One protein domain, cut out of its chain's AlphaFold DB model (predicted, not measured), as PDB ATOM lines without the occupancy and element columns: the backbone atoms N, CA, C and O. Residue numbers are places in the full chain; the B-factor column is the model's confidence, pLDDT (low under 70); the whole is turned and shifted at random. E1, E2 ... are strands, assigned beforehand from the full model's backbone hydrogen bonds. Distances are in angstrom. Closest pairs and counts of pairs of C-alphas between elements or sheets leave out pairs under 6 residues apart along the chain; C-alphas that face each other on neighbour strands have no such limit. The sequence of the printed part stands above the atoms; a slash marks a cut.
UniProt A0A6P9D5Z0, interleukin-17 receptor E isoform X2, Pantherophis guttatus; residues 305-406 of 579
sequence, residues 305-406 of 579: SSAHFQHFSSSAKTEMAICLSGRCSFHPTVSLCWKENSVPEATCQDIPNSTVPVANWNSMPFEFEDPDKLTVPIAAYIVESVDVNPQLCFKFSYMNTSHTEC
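AT A GLANCE: This is residues 305 to 406 of the 579 residues of the protein "interleukin-17 receptor E isoform X2" of Pantherophis guttatus (UniProt A0A6P9D5Z0). Two antiparallel sheets stand partly face to face as a loose sandwich with crossed strands: a curled sheet, E4 E3 E6 E7, covers one face of a smaller, flatter one, E1 E2 E5. The long link, residues 351 to 375, runs from E4 to E5 and loops over the small sheet's other face. The printed part has 102 residues, with no named helix and seven strands, E1 to E7 in chain order. It is all strand by its named elements, though these hold 43 residues; it is compact, radius of gyration of the C-alphas 13.5 A, spanning 36 by 32 by 24 A.

IN THESE COORDINATES: For the larger sheet, find E3, residues 333 to 339, 18.5 A long; E4, 348 to 350; E6, 392 to 398, 19.6 A; and E7, 401 to 405, ending at C-alpha 405 (15.070, 12.807, -8.165). The other sheet has E1, 308 to 311, beginning at C-alpha 308 (7.545, 5.962, -9.774); E2, 319 to 326, 23.6 A; and E5, 376 to 384, 25.4 A.

HOW THE PARTS SIT: In the strongly twisted larger sheet, look at N 335 and O 395, 3.0 A, between E3 and E6. In hairpin E3 and E4, N 349 and O 338 are within hydrogen-bond range at 2.8 A; in hairpin E6 and E7, N 396 and O 403 are too, at 2.8 A. Across, E2 and E6 are near each other, with 6 pairs of C-alphas within 10 A. E3 and E5 are only just apart, closest C-alphas 8.0 A. Within the small sheet, see N 310 and O 323, 2.9 A, in hairpin E1 and E2, and N 322 and O 381, 3.0 A, between E2 and E5.

THE WHOLE: The farthest C-alphas, Pro 352 and Asp 372, are 37.9 A apart. The printed part has no cut, and the link E4 to E5 is long. Look for pLDDT under 70 at residues 342, 344 and 361 to 373.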
ATOM      1  N   SER A 305      12.114   2.265  -4.028       90.88
ATOM      2  CA  SER A 305      12.254   1.379  -5.193       90.88
ATOM      3  C   SER A 305      10.917   1.032  -5.856       90.88
ATOM      4  O   SER A 305      10.889   0.767  -7.053       90.88
ATOM      5  N   SER A 306       9.816   1.027  -5.098       89.75
ATOM      6  CA  SER A 306       8.462   0.798  -5.622       89.75
ATOM      7  C   SER A 306       7.751   2.070  -6.101       89.75
ATOM      8  O   SER A 306       6.645   1.985  -6.643       89.75
ATOM      9  N   ALA A 307       8.338   3.242  -5.848       90.56
ATOM     10  CA  ALA A 307       7.792   4.528  -6.248       90.56
ATOM     11  C   ALA A 307       8.198   4.859  -7.686       90.56
ATOM     12  O   ALA A 307       9.300   4.540  -8.129       90.56
ATOM     13  N   HIS A 308       7.308   5.529  -8.408       90.25
ATOM     14  CA  HIS A 308       7.545   5.962  -9.774       90.25
ATOM     15  C   HIS A 308       7.399   7.480  -9.889       90.25
ATOM     16  O   HIS A 308       6.426   8.072  -9.405       90.25
ATOM     17  N   PHE A 309       8.387   8.088 -10.543       90.56
ATOM     18  CA  PHE A 309       8.536   9.530 -10.680       90.56
ATOM     19  C   PHE A 309       8.452   9.924 -12.152       90.56
ATOM     20  O   PHE A 309       9.269   9.500 -12.968       90.56
ATOM     21  N   GLN A 310       7.472  10.758 -12.487       87.62
ATOM     22  CA  GLN A 310       7.295  11.282 -13.841       87.62
ATOM     23  C   GLN A 310       7.675  12.757 -13.876       87.62
ATOM     24  O   GLN A 310       7.095  13.578 -13.160       87.62
ATOM     25  N   HIS A 311       8.663  13.091 -14.703       87.12
ATOM     26  CA  HIS A 311       9.209  14.440 -14.829       87.12
ATOM     27  C   HIS A 311       8.495  15.231 -15.922       87.12
ATOM     28  O   HIS A 311       8.450  14.801 -17.071       87.12
ATOM     29  N   PHE A 312       8.030  16.433 -15.582       84.75
ATOM     30  CA  PHE A 312       7.374  17.358 -16.519       84.75
ATOM     31  C   PHE A 312       8.109  18.703 -16.640       84.75
ATOM     32  O   PHE A 312       7.614  19.647 -17.254       84.75
ATOM     33  N   SER A 313       9.297  18.802 -16.043       83.75
ATOM     34  CA  SER A 313      10.118  20.014 -16.059       83.75
ATOM     35  C   SER A 313      10.655  20.291 -17.467       83.75
ATOM     36  O   SER A 313      11.083  19.372 -18.162       83.75
ATOM     37  N   SER A 314      10.659  21.556 -17.891       79.88
ATOM     38  CA  SER A 314      11.205  21.980 -19.185       79.88
ATOM     39  C   SER A 314      12.055  23.230 -19.013       79.88
ATOM     40  O   SER A 314      11.581  24.208 -18.443       79.88
ATOM     41  N   SER A 315      13.273  23.237 -19.561       76.44
ATOM     42  CA  SER A 315      14.179  24.393 -19.472       76.44
ATOM     43  C   SER A 315      13.661  25.663 -20.162       76.44
ATOM     44  O   SER A 315      14.138  26.762 -19.868       76.44
ATOM     45  N   ALA A 316      12.673  25.537 -21.057       75.81
ATOM     46  CA  ALA A 316      11.977  26.657 -21.694       75.81
ATOM     47  C   ALA A 316      11.045  27.418 -20.739       75.81
ATOM     48  O   ALA A 316      10.731  28.582 -20.988       75.81
ATOM     49  N   LYS A 317      10.608  26.771 -19.655       81.00
ATOM     50  CA  LYS A 317       9.737  27.353 -18.633       81.00
ATOM     51  C   LYS A 317      10.540  27.654 -17.371       81.00
ATOM     52  O   LYS A 317      11.590  27.071 -17.125       81.00
ATOM     53  N   THR A 318      10.023  28.556 -16.549       85.94
ATOM     54  CA  THR A 318      10.568  28.866 -15.218       85.94
ATOM     55  C   THR A 318       9.947  27.987 -14.134       85.94
ATOM     56  O   THR A 318       9.767  28.433 -13.003       85.94
ATOM     57  N   GLU A 319       9.557  26.765 -14.492       88.06
ATOM     58  CA  GLU A 319       8.781  25.864 -13.647       88.06
ATOM     59  C   GLU A 319       9.375  24.456 -13.675       88.06
ATOM     60  O   GLU A 319       9.682  23.912 -14.742       88.06
ATOM     61  N   MET A 320       9.500  23.858 -12.493       89.50
ATOM     62  CA  MET A 320       9.805  22.442 -12.322       89.50
ATOM     63  C   MET A 320       8.564  21.708 -11.842       89.50
ATOM     64  O   MET A 320       7.905  22.149 -10.905       89.50
ATOM     65  N   ALA A 321       8.268  20.570 -12.458       89.81
ATOM     66  CA  ALA A 321       7.112  19.756 -12.118       89.81
ATOM     67  C   ALA A 321       7.465  18.267 -12.114       89.81
ATOM     68  O   ALA A 321       8.194  17.783 -12.991       89.81
ATOM     69  N   ILE A 322       6.930  17.552 -11.126       90.75
ATOM     70  CA  ILE A 322       7.110  16.109 -10.956       90.75
ATOM     71  C   ILE A 322       5.847  15.470 -10.367       90.75
ATOM     72  O   ILE A 322       5.200  16.040  -9.485       90.75
ATOM     73  N   CYS A 323       5.494  14.280 -10.851       89.62
ATOM     74  CA  CYS A 323       4.405  13.469 -10.310       89.62
ATOM     75  C   CYS A 323       4.966  12.228  -9.617       89.62
ATOM     76  O   CYS A 323       5.825  11.542 -10.171       89.62
ATOM     77  N   LEU A 324       4.457  11.949  -8.418       91.38
ATOM     78  CA  LEU A 324       4.765  10.768  -7.629       91.38
ATOM     79  C   LEU A 324       3.582   9.797  -7.682       91.38
ATOM     80  O   LEU A 324       2.448  10.140  -7.337       91.38
ATOM     81  N   SER A 325       3.884   8.557  -8.043       88.94
ATOM     82  CA  SER A 325       2.966   7.421  -7.999       88.94
ATOM     83  C   SER A 325       3.623   6.249  -7.274       88.94
ATOM     84  O   SER A 325       4.847   6.179  -7.154       88.94
ATOM     85  N   GLY A 326       2.823   5.337  -6.734       88.81
ATOM     86  CA  GLY A 326       3.355   4.178  -6.021       88.81
ATOM     87  C   GLY A 326       2.280   3.168  -5.662       88.81
ATOM     88  O   GLY A 326       1.093   3.414  -5.841       88.81
ATOM     89  N   ARG A 327       2.687   2.008  -5.140       85.38
ATOM     90  CA  ARG A 327       1.745   0.930  -4.779       85.38
ATOM     91  C   ARG A 327       0.997   1.178  -3.466       85.38
ATOM     92  O   ARG A 327      -0.050   0.584  -3.231       85.38
ATOM     93  N   CYS A 328       1.526   2.058  -2.617       86.75
ATOM     94  CA  CYS A 328       0.903   2.477  -1.364       86.75
ATOM     95  C   CYS A 328       0.662   3.982  -1.350       86.75
ATOM     96  O   CYS A 328       1.465   4.747  -1.873       86.75
ATOM     97  N   SER A 329      -0.391   4.415  -0.655       85.44
ATOM     98  CA  SER A 329      -0.593   5.831  -0.351       85.44
ATOM     99  C   SER A 329       0.303   6.253   0.818       85.44
ATOM    100  O   SER A 329       0.170   5.741   1.931       85.44
ATOM    101  N   PHE A 330       1.221   7.186   0.570       87.12
ATOM    102  CA  PHE A 330       2.047   7.839   1.585       87.12
ATOM    103  C   PHE A 330       2.315   9.286   1.167       87.12
ATOM    104  O   PHE A 330       2.360   9.579  -0.016       87.12
ATOM    105  N   HIS A 331       2.493  10.199   2.120       88.75
ATOM    106  CA  HIS A 331       2.637  11.628   1.824       88.75
ATOM    107  C   HIS A 331       4.030  12.110   2.254       88.75
ATOM    108  O   HIS A 331       4.234  12.362   3.445       88.75
ATOM    109  N   PRO A 332       5.011  12.189   1.335       92.75
ATOM    110  CA  PRO A 332       6.336  12.702   1.654       92.75
ATOM    111  C   PRO A 332       6.344  14.232   1.744       92.75
ATOM    112  O   PRO A 332       5.568  14.926   1.085       92.75
ATOM    113  N   THR A 333       7.270  14.763   2.541       94.06
ATOM    114  CA  THR A 333       7.672  16.173   2.469       94.06
ATOM    115  C   THR A 333       8.665  16.339   1.330       94.06
ATOM    116  O   THR A 333       9.602  15.550   1.216       94.06
ATOM    117  N   VAL A 334       8.469  17.352   0.492       95.56
ATOM    118  CA  VAL A 334       9.319  17.601  -0.676       95.56
ATOM    119  C   VAL A 334      10.045  18.925  -0.507       95.56
ATOM    120  O   VAL A 334       9.433  19.923  -0.134       95.56
ATOM    121  N   SER A 335      11.346  18.933  -0.773       95.50
ATOM    122  CA  SER A 335      12.189  20.133  -0.805       95.50
ATOM    123  C   SER A 335      13.106  20.114  -2.026       95.50
ATOM    124  O   SER A 335      13.206  19.097  -2.715       95.50
ATOM    125  N   LEU A 336      13.791  21.222  -2.301       95.19
ATOM    126  CA  LEU A 336      14.829  21.266  -3.326       95.19
ATOM    127  C   LEU A 336      16.210  21.030  -2.716       95.19
ATOM    128  O   LEU A 336      16.507  21.446  -1.592       95.19
ATOM    129  N   CYS A 337      17.074  20.384  -3.486       93.31
ATOM    130  CA  CYS A 337      18.475  20.201  -3.138       93.31
ATOM    131  C   CYS A 337      19.369  20.415  -4.365       93.31
ATOM    132  O   CYS A 337      18.923  20.308  -5.510       93.31
ATOM    133  N   TRP A 338      20.633  20.747  -4.113       90.06
ATOM    134  CA  TRP A 338      21.646  20.967  -5.134       90.06
ATOM    135  C   TRP A 338      22.656  19.823  -5.161       90.06
ATOM    136  O   TRP A 338      23.329  19.550  -4.165       90.06
ATOM    137  N   LYS A 339      22.793  19.167  -6.309       88.44
ATOM    138  CA  LYS A 339      23.717  18.058  -6.517       88.44
ATOM    139  C   LYS A 339      25.094  18.570  -6.923       88.44
ATOM    140  O   LYS A 339      25.224  19.316  -7.893       88.44
ATOM    141  N   GLU A 340      26.137  18.155  -6.205       78.94
ATOM    142  CA  GLU A 340      27.504  18.659  -6.424       78.94
ATOM    143  C   GLU A 340      28.001  18.434  -7.860       78.94
ATOM    144  O   GLU A 340      28.623  19.311  -8.460       78.94
ATOM    145  N   ASN A 341      27.670  17.285  -8.443       72.75
ATOM    146  CA  ASN A 341      27.979  16.947  -9.826       72.75
ATOM    147  C   ASN A 341      26.851  16.087 -10.431       72.75
ATOM    148  O   ASN A 341      25.901  15.705  -9.749       72.75
ATOM    149  N   SER A 342      26.941  15.786 -11.725       67.56
ATOM    150  CA  SER A 342      25.940  14.989 -12.447       67.56
ATOM    151  C   SER A 342      26.030  13.475 -12.194       67.56
ATOM    152  O   SER A 342      25.243  12.720 -12.763       67.56
ATOM    153  N   VAL A 343      26.953  13.000 -11.348       75.56
ATOM    154  CA  VAL A 343      27.130  11.567 -11.059       75.56
ATOM    155  C   VAL A 343      25.978  11.076 -10.172       75.56
ATOM    156  O   VAL A 343      25.616  11.771  -9.223       75.56
ATOM    157  N   PRO A 344      25.383   9.891 -10.420       69.50
ATOM    158  CA  PRO A 344      24.247   9.373  -9.650       69.50
ATOM    159  C   PRO A 344      24.452   9.377  -8.128       69.50
ATOM    160  O   PRO A 344      23.564   9.836  -7.418       69.50
ATOM    161  N   GLU A 345      25.633   8.975  -7.656       72.25
ATOM    162  CA  GLU A 345      25.978   8.822  -6.232       72.25
ATOM    163  C   GLU A 345      26.339  10.131  -5.513       72.25
ATOM    164  O   GLU A 345      26.608  10.128  -4.311       72.25
ATOM    165  N   ALA A 346      26.384  11.262  -6.221       78.38
ATOM    166  CA  ALA A 346      26.799  12.509  -5.598       78.38
ATOM    167  C   ALA A 346      25.778  13.018  -4.581       78.38
ATOM    168  O   ALA A 346      24.564  12.962  -4.788       78.38
ATOM    169  N   THR A 347      26.307  13.553  -3.483       86.06
ATOM    170  CA  THR A 347      25.499  14.073  -2.380       86.06
ATOM    171  C   THR A 347      24.714  15.304  -2.838       86.06
ATOM    172  O   THR A 347      25.240  16.169  -3.542       86.06
ATOM    173  N   CYS A 348      23.445  15.381  -2.428       90.62
ATOM    174  CA  CYS A 348      22.580  16.527  -2.688       90.62
ATOM    175  C   CYS A 348      22.489  17.407  -1.435       90.62
ATOM    176  O   CYS A 348      22.022  16.956  -0.387       90.62
ATOM    177  N   GLN A 349      22.949  18.652  -1.532       90.81
ATOM    178  CA  GLN A 349      22.925  19.621  -0.441       90.81
ATOM    179  C   GLN A 349      21.563  20.316  -0.371       90.81
ATOM    180  O   GLN A 349      21.092  20.861  -1.365       90.81
ATOM    181  N   ASP A 350      20.934  20.320   0.803       91.00
ATOM    182  CA  ASP A 350      19.606  20.911   0.981       91.00
ATOM    183  C   ASP A 350      19.607  22.427   0.756       91.00
ATOM    184  O   ASP A 350      20.459  23.151   1.277       91.00
ATOM    185  N   ILE A 351      18.614  22.910   0.007       90.94
ATOM    186  CA  ILE A 351      18.374  24.341  -0.177       90.94
ATOM    187  C   ILE A 351      17.403  24.797   0.923       90.94
ATOM    188  O   ILE A 351      16.297  24.257   1.019       90.94
ATOM    189  N   PRO A 352      17.760  25.781   1.764       87.75
ATOM    190  CA  PRO A 352      16.872  26.256   2.819       87.75
ATOM    191  C   PRO A 352      15.620  26.924   2.234       87.75
ATOM    192  O   PRO A 352      15.680  27.540   1.172       87.75
ATOM    193  N   ASN A 353      14.494  26.835   2.948       89.12
ATOM    194  CA  ASN A 353      13.207  27.436   2.564       89.12
ATOM    195  C   ASN A 353      12.691  27.009   1.175       89.12
ATOM    196  O   ASN A 353      12.010  27.775   0.500       89.12
ATOM    197  N   SER A 354      13.007  25.784   0.756       92.81
ATOM    198  CA  SER A 354      12.628  25.237  -0.552       92.81
ATOM    199  C   SER A 354      11.511  24.190  -0.488       92.81
ATOM    200  O   SER A 354      11.350  23.400  -1.416       92.81
ATOM    201  N   THR A 355      10.761  24.132   0.617       93.88
ATOM    202  CA  THR A 355       9.675  23.159   0.789       93.88
ATOM    203  C   THR A 355       8.586  23.387  -0.256       93.88
ATOM    204  O   THR A 355       8.044  24.486  -0.366       93.88
ATOM    205  N   VAL A 356       8.247  22.335  -0.998       93.12
ATOM    206  CA  VAL A 356       7.306  22.379  -2.117       93.12
ATOM    207  C   VAL A 356       5.944  21.846  -1.666       93.12
ATOM    208  O   VAL A 356       5.861  20.700  -1.214       93.12
ATOM    209  N   PRO A 357       4.863  22.639  -1.768       91.25
ATOM    210  CA  PRO A 357       3.522  22.162  -1.462       91.25
ATOM    211  C   PRO A 357       3.007  21.203  -2.543       91.25
ATOM    212  O   PRO A 357       3.441  21.232  -3.695       91.25
ATOM    213  N   VAL A 358       2.041  20.363  -2.170       89.88
ATOM    214  CA  VAL A 358       1.330  19.501  -3.123       89.88
ATOM    215  C   VAL A 358       0.521  20.377  -4.083       89.88
ATOM    216  O   VAL A 358      -0.252  21.235  -3.650       89.88
ATOM    217  N   ALA A 359       0.697  20.158  -5.382       85.75
ATOM    218  CA  ALA A 359      -0.028  20.848  -6.438       85.75
ATOM    219  C   ALA A 359      -1.469  20.332  -6.568       85.75
ATOM    220  O   ALA A 359      -1.787  19.191  -6.223       85.75
ATOM    221  N   ASN A 360      -2.357  21.170  -7.108       78.50
ATOM    222  CA  ASN A 360      -3.719  20.750  -7.418       78.50
ATOM    223  C   ASN A 360      -3.695  19.751  -8.586       78.50
ATOM    224  O   ASN A 360      -3.074  20.001  -9.619       78.50
ATOM    225  N   TRP A 361      -4.413  18.636  -8.457       67.19
ATOM    226  CA  TRP A 361      -4.506  17.640  -9.523       67.19
ATOM    227  C   TRP A 361      -5.050  18.235 -10.833       67.19
ATOM    228  O   TRP A 361      -4.598  17.881 -11.914       67.19
ATOM    229  N   ASN A 362      -5.949  19.221 -10.736       65.31
ATOM    230  CA  ASN A 362      -6.536  19.902 -11.895       65.31
ATOM    231  C   ASN A 362      -5.549  20.820 -12.642       65.31
ATOM    232  O   ASN A 362      -5.870  21.279 -13.732       65.31
ATOM    233  N   SER A 363      -4.390  21.135 -12.051       64.12
ATOM    234  CA  SER A 363      -3.339  21.941 -12.691       64.12
ATOM    235  C   SER A 363      -2.256  21.101 -13.374       64.12
ATOM    236  O   SER A 363      -1.314  21.665 -13.926       64.12
ATOM    237  N   MET A 364      -2.367  19.767 -13.353       62.00
ATOM    238  CA  MET A 364      -1.419  18.901 -14.050       62.00
ATOM    239  C   MET A 364      -1.687  18.896 -15.564       62.00
ATOM    240  O   MET A 364      -2.837  18.777 -15.980       62.00
ATOM    241  N   PRO A 365      -0.645  18.997 -16.408       54.41
ATOM    242  CA  PRO A 365      -0.800  19.121 -17.858       54.41
ATOM    243  C   PRO A 365      -1.175  17.813 -18.580       54.41
ATOM    244  O   PRO A 365      -1.191  17.802 -19.810       54.41
ATOM    245  N   PHE A 366      -1.444  16.713 -17.866       60.34
ATOM    246  CA  PHE A 366      -1.707  15.408 -18.477       60.34
ATOM    247  C   PHE A 366      -2.489  14.458 -17.551       60.34
ATOM    248  O   PHE A 366      -2.377  14.550 -16.326       60.34
ATOM    249  N   GLU A 367      -3.264  13.539 -18.138       58.75
ATOM    250  CA  GLU A 367      -3.949  12.455 -17.423       58.75
ATOM    251  C   GLU A 367      -2.968  11.310 -17.135       58.75
ATOM    252  O   GLU A 367      -2.269  10.831 -18.018       58.75
ATOM    253  N   PHE A 368      -2.886  10.871 -15.880       59.34
ATOM    254  CA  PHE A 368      -2.024   9.753 -15.494       59.34
ATOM    255  C   PHE A 368      -2.562   8.437 -16.076       59.34
ATOM    256  O   PHE A 368      -3.617   7.962 -15.650       59.34
ATOM    257  N   GLU A 369      -1.826   7.839 -17.012       58.00
ATOM    258  CA  GLU A 369      -2.085   6.490 -17.520       58.00
ATOM    259  C   GLU A 369      -1.096   5.503 -16.886       58.00
ATOM    260  O   GLU A 369       0.109   5.571 -17.131       58.00
ATOM    261  N   ASP A 370      -1.605   4.586 -16.058       61.62
ATOM    262  CA  ASP A 370      -0.846   3.424 -15.584       61.62
ATOM    263  C   ASP A 370      -1.195   2.211 -16.464       61.62
ATOM    264  O   ASP A 370      -2.328   1.721 -16.380       61.62
ATOM    265  N   PRO A 371      -0.260   1.720 -17.301       53.50
ATOM    266  CA  PRO A 371      -0.514   0.593 -18.194       53.50
ATOM    267  C   PRO A 371      -0.788  -0.720 -17.443       53.50
ATOM    268  O   PRO A 371      -1.547  -1.547 -17.946       53.50
ATOM    269  N   ASP A 372      -0.246  -0.888 -16.230       58.38
ATOM    270  CA  ASP A 372      -0.371  -2.117 -15.432       58.38
ATOM    271  C   ASP A 372      -1.382  -1.978 -14.277       58.38
ATOM    272  O   ASP A 372      -1.683  -2.951 -13.579       58.38
ATOM    273  N   LYS A 373      -1.929  -0.768 -14.072       64.00
ATOM    274  CA  LYS A 373      -2.911  -0.410 -13.026       64.00
ATOM    275  C   LYS A 373      -2.489  -0.822 -11.603       64.00
ATOM    276  O   LYS A 373      -3.335  -1.040 -10.731       64.00
ATOM    277  N   LEU A 374      -1.189  -0.967 -11.362       71.69
ATOM    278  CA  LEU A 374      -0.641  -1.475 -10.102       71.69
ATOM    279  C   LEU A 374      -0.194  -0.346  -9.164       71.69
ATOM    280  O   LEU A 374       0.009  -0.566  -7.967       71.69
ATOM    281  N   THR A 375      -0.044   0.862  -9.698       76.94
ATOM    282  CA  THR A 375       0.314   2.069  -8.963       76.94
ATOM    283  C   THR A 375      -0.872   3.018  -8.866       76.94
ATOM    284  O   THR A 375      -1.740   3.092  -9.734       76.94
ATOM    285  N   VAL A 376      -0.919   3.756  -7.763       78.88
ATOM    286  CA  VAL A 376      -1.867   4.844  -7.563       78.88
ATOM    287  C   VAL A 376      -1.132   6.179  -7.611       78.88
ATOM    288  O   VAL A 376      -0.010   6.281  -7.096       78.88
ATOM    289  N   PRO A 377      -1.744   7.220  -8.200       83.88
ATOM    290  CA  PRO A 377      -1.222   8.569  -8.081       83.88
ATOM    291  C   PRO A 377      -1.249   9.001  -6.613       83.88
ATOM    292  O   PRO A 377      -2.265   8.856  -5.929       83.88
ATOM    293  N   ILE A 378      -0.125   9.521  -6.127       86.88
ATOM    294  CA  ILE A 378       0.020   9.970  -4.741       86.88
ATOM    295  C   ILE A 378      -0.127  11.488  -4.679       86.88
ATOM    296  O   ILE A 378      -1.001  12.003  -3.987       86.88
ATOM    297  N   ALA A 379       0.749  12.202  -5.386       88.31
ATOM    298  CA  ALA A 379       0.804  13.655  -5.363       88.31
ATOM    299  C   ALA A 379       1.590  14.190  -6.562       88.31
ATOM    300  O   ALA A 379       2.499  13.535  -7.073       88.31
ATOM    301  N   ALA A 380       1.270  15.416  -6.957       89.25
ATOM    302  CA  ALA A 380       2.066  16.198  -7.888       89.25
ATOM    303  C   ALA A 380       2.703  17.382  -7.161       89.25
ATOM    304  O   ALA A 380       2.131  17.907  -6.205       89.25
ATOM    305  N   TYR A 381       3.870  17.813  -7.627       91.25
ATOM    306  CA  TYR A 381       4.613  18.934  -7.060       91.25
ATOM    307  C   TYR A 381       5.057  19.859  -8.187       91.25
ATOM    308  O   TYR A 381       5.620  19.397  -9.180       91.25
ATOM    309  N   ILE A 382       4.789  21.156  -8.026       90.25
ATOM    310  CA  ILE A 382       5.142  22.206  -8.986       90.25
ATOM    311  C   ILE A 382       5.884  23.302  -8.226       90.25
ATOM    312  O   ILE A 382       5.443  23.735  -7.161       90.25
ATOM    313  N   VAL A 383       7.013  23.742  -8.773       91.06
ATOM    314  CA  VAL A 383       7.796  24.867  -8.266       91.06
ATOM    315  C   VAL A 383       7.944  25.889  -9.372       91.06
ATOM    316  O   VAL A 383       8.500  25.591 -10.425       91.06
ATOM    317  N   GLU A 384       7.472  27.096  -9.104       90.25
ATOM    318  CA  GLU A 384       7.596  28.240  -9.997       90.25
ATOM    319  C   GLU A 384       8.855  29.054  -9.683       90.25
ATOM    320  O   GLU A 384       9.453  28.937  -8.613       90.25
ATOM    321  N   SER A 385       9.233  29.938 -10.609       89.69
ATOM    322  CA  SER A 385      10.415  30.795 -10.478       89.69
ATOM    323  C   SER A 385      11.698  29.986 -10.251       89.69
ATOM    324  O   SER A 385      12.459  30.249  -9.315       89.69
ATOM    325  N   VAL A 386      11.946  29.011 -11.132       90.25
ATOM    326  CA  VAL A 386      13.111  28.117 -11.092       90.25
ATOM    327  C   VAL A 386      13.930  28.186 -12.385       90.25
ATOM    328  O   VAL A 386      13.375  28.218 -13.481       90.25
ATOM    329  N   ASP A 387      15.259  28.164 -12.263       89.62
ATOM    330  CA  ASP A 387      16.184  27.858 -13.359       89.62
ATOM    331  C   ASP A 387      16.382  26.339 -13.436       89.62
ATOM    332  O   ASP A 387      17.157  25.762 -12.667       89.62
ATOM    333  N   VAL A 388      15.640  25.678 -14.328       88.00
ATOM    334  CA  VAL A 388      15.682  24.215 -14.472       88.00
ATOM    335  C   VAL A 388      17.104  23.767 -14.817       88.00
ATOM    336  O   VAL A 388      17.669  24.170 -15.835       88.00
ATOM    337  N   ASN A 389      17.681  22.909 -13.974       86.81
ATOM    338  CA  ASN A 389      19.065  22.460 -14.088       86.81
ATOM    339  C   ASN A 389      19.187  20.973 -13.696       86.81
ATOM    340  O   ASN A 389      18.565  20.580 -12.711       86.81
ATOM    341  N   PRO A 390      20.022  20.161 -14.377       86.94
ATOM    342  CA  PRO A 390      20.294  18.769 -13.987       86.94
ATOM    343  C   PRO A 390      20.768  18.576 -12.538       86.94
ATOM    344  O   PRO A 390      20.629  17.493 -11.977       86.94
ATOM    345  N   GLN A 391      21.379  19.603 -11.945       87.81
ATOM    346  CA  GLN A 391      21.876  19.588 -10.570       87.81
ATOM    347  C   GLN A 391      20.838  20.069  -9.551       87.81
ATOM    348  O   GLN A 391      21.047  19.892  -8.354       87.81
ATOM    349  N   LEU A 392      19.739  20.684  -9.993       90.44
ATOM    350  CA  LEU A 392      18.654  21.101  -9.117       90.44
ATOM    351  C   LEU A 392      17.614  19.983  -9.061       90.44
ATOM    352  O   LEU A 392      16.967  19.684 -10.060       90.44
ATOM    353  N   CYS A 393      17.468  19.355  -7.899       92.44
ATOM    354  CA  CYS A 393      16.699  18.123  -7.760       92.44
ATOM    355  C   CYS A 393      15.586  18.257  -6.722       92.44
ATOM    356  O   CYS A 393      15.692  19.033  -5.768       92.44
ATOM    357  N   PHE A 394      14.546  17.441  -6.877       94.38
ATOM    358  CA  PHE A 394      13.551  17.215  -5.838       94.38
ATOM    359  C   PHE A 394      14.100  16.221  -4.817       94.38
ATOM    360  O   PHE A 394      14.607  15.158  -5.174       94.38
ATOM    361  N   LYS A 395      13.969  16.545  -3.533       95.12
ATOM    362  CA  LYS A 395      14.262  15.646  -2.420       95.12
ATOM    363  C   LYS A 395      12.967  15.294  -1.712       95.12
ATOM    364  O   LYS A 395      12.347  16.133  -1.062       95.12
ATOM    365  N   PHE A 396      12.580  14.034  -1.825       94.25
ATOM    366  CA  PHE A 396      11.438  13.454  -1.139       94.25
ATOM    367  C   PHE A 396      11.912  12.909   0.197       94.25
ATOM    368  O   PHE A 396      12.861  12.135   0.250       94.25
ATOM    369  N   SER A 397      11.257  13.310   1.277       92.19
ATOM    370  CA  SER A 397      11.567  12.864   2.629       92.19
ATOM    371  C   SER A 397      10.314  12.275   3.256       92.19
ATOM    372  O   SER A 397       9.265  12.918   3.307       92.19
ATOM    373  N   TYR A 398      10.409  11.042   3.737       89.94
ATOM    374  CA  TYR A 398       9.317  10.369   4.424       89.94
ATOM    375  C   TYR A 398       9.866   9.664   5.659       89.94
ATOM    376  O   TYR A 398      10.678   8.745   5.566       89.94
ATOM    377  N   MET A 399       9.428  10.105   6.840       84.31
ATOM    378  CA  MET A 399       9.980   9.652   8.118       84.31
ATOM    379  C   MET A 399      11.508   9.873   8.171       84.31
ATOM    380  O   MET A 399      11.959  11.008   8.066       84.31
ATOM    381  N   ASN A 400      12.300   8.803   8.311       83.75
ATOM    382  CA  ASN A 400      13.766   8.857   8.411       83.75
ATOM    383  C   ASN A 400      14.472   8.471   7.103       83.75
ATOM    384  O   ASN A 400      15.648   8.111   7.123       83.75
ATOM    385  N   THR A 401      13.754   8.460   5.983       87.38
ATOM    386  CA  THR A 401      14.296   8.071   4.682       87.38
ATOM    387  C   THR A 401      14.099   9.203   3.690       87.38
ATOM    388  O   THR A 401      13.163  10.001   3.805       87.38
ATOM    389  N   SER A 402      14.992   9.279   2.710       90.62
ATOM    390  CA  SER A 402      14.902  10.271   1.651       90.62
ATOM    391  C   SER A 402      15.312   9.687   0.313       90.62
ATOM    392  O   SER A 402      16.206   8.844   0.261       90.62
ATOM    393  N   HIS A 403      14.705  10.197  -0.749       92.12
ATOM    394  CA  HIS A 403      15.032   9.889  -2.133       92.12
ATOM    395  C   HIS A 403      15.194  11.186  -2.919       92.12
ATOM    396  O   HIS A 403      14.479  12.158  -2.671       92.12
ATOM    397  N   THR A 404      16.143  11.216  -3.850       93.25
ATOM    398  CA  THR A 404      16.442  12.405  -4.651       93.25
ATOM    399  C   THR A 404      16.232  12.102  -6.119       93.25
ATOM    400  O   THR A 404      16.786  11.139  -6.636       93.25
ATOM    401  N   GLU A 405      15.485  12.976  -6.783       92.75
ATOM    402  CA  GLU A 405      15.070  12.807  -8.165       92.75
ATOM    403  C   GLU A 405      15.365  14.095  -8.953       92.75
ATOM    404  O   GLU A 405      14.892  15.181  -8.606       92.75
ATOM    405  N   CYS A 406      16.193  13.990  -9.994       90.50
ATOM    406  CA  CYS A 406      16.716  15.133 -10.748       90.50
ATOM    407  C   CYS A 406      16.164  15.147 -12.182       90.50
ATOM    408  O   CYS A 406      15.988  14.076 -12.764       90.50
TER     409      CYS A 406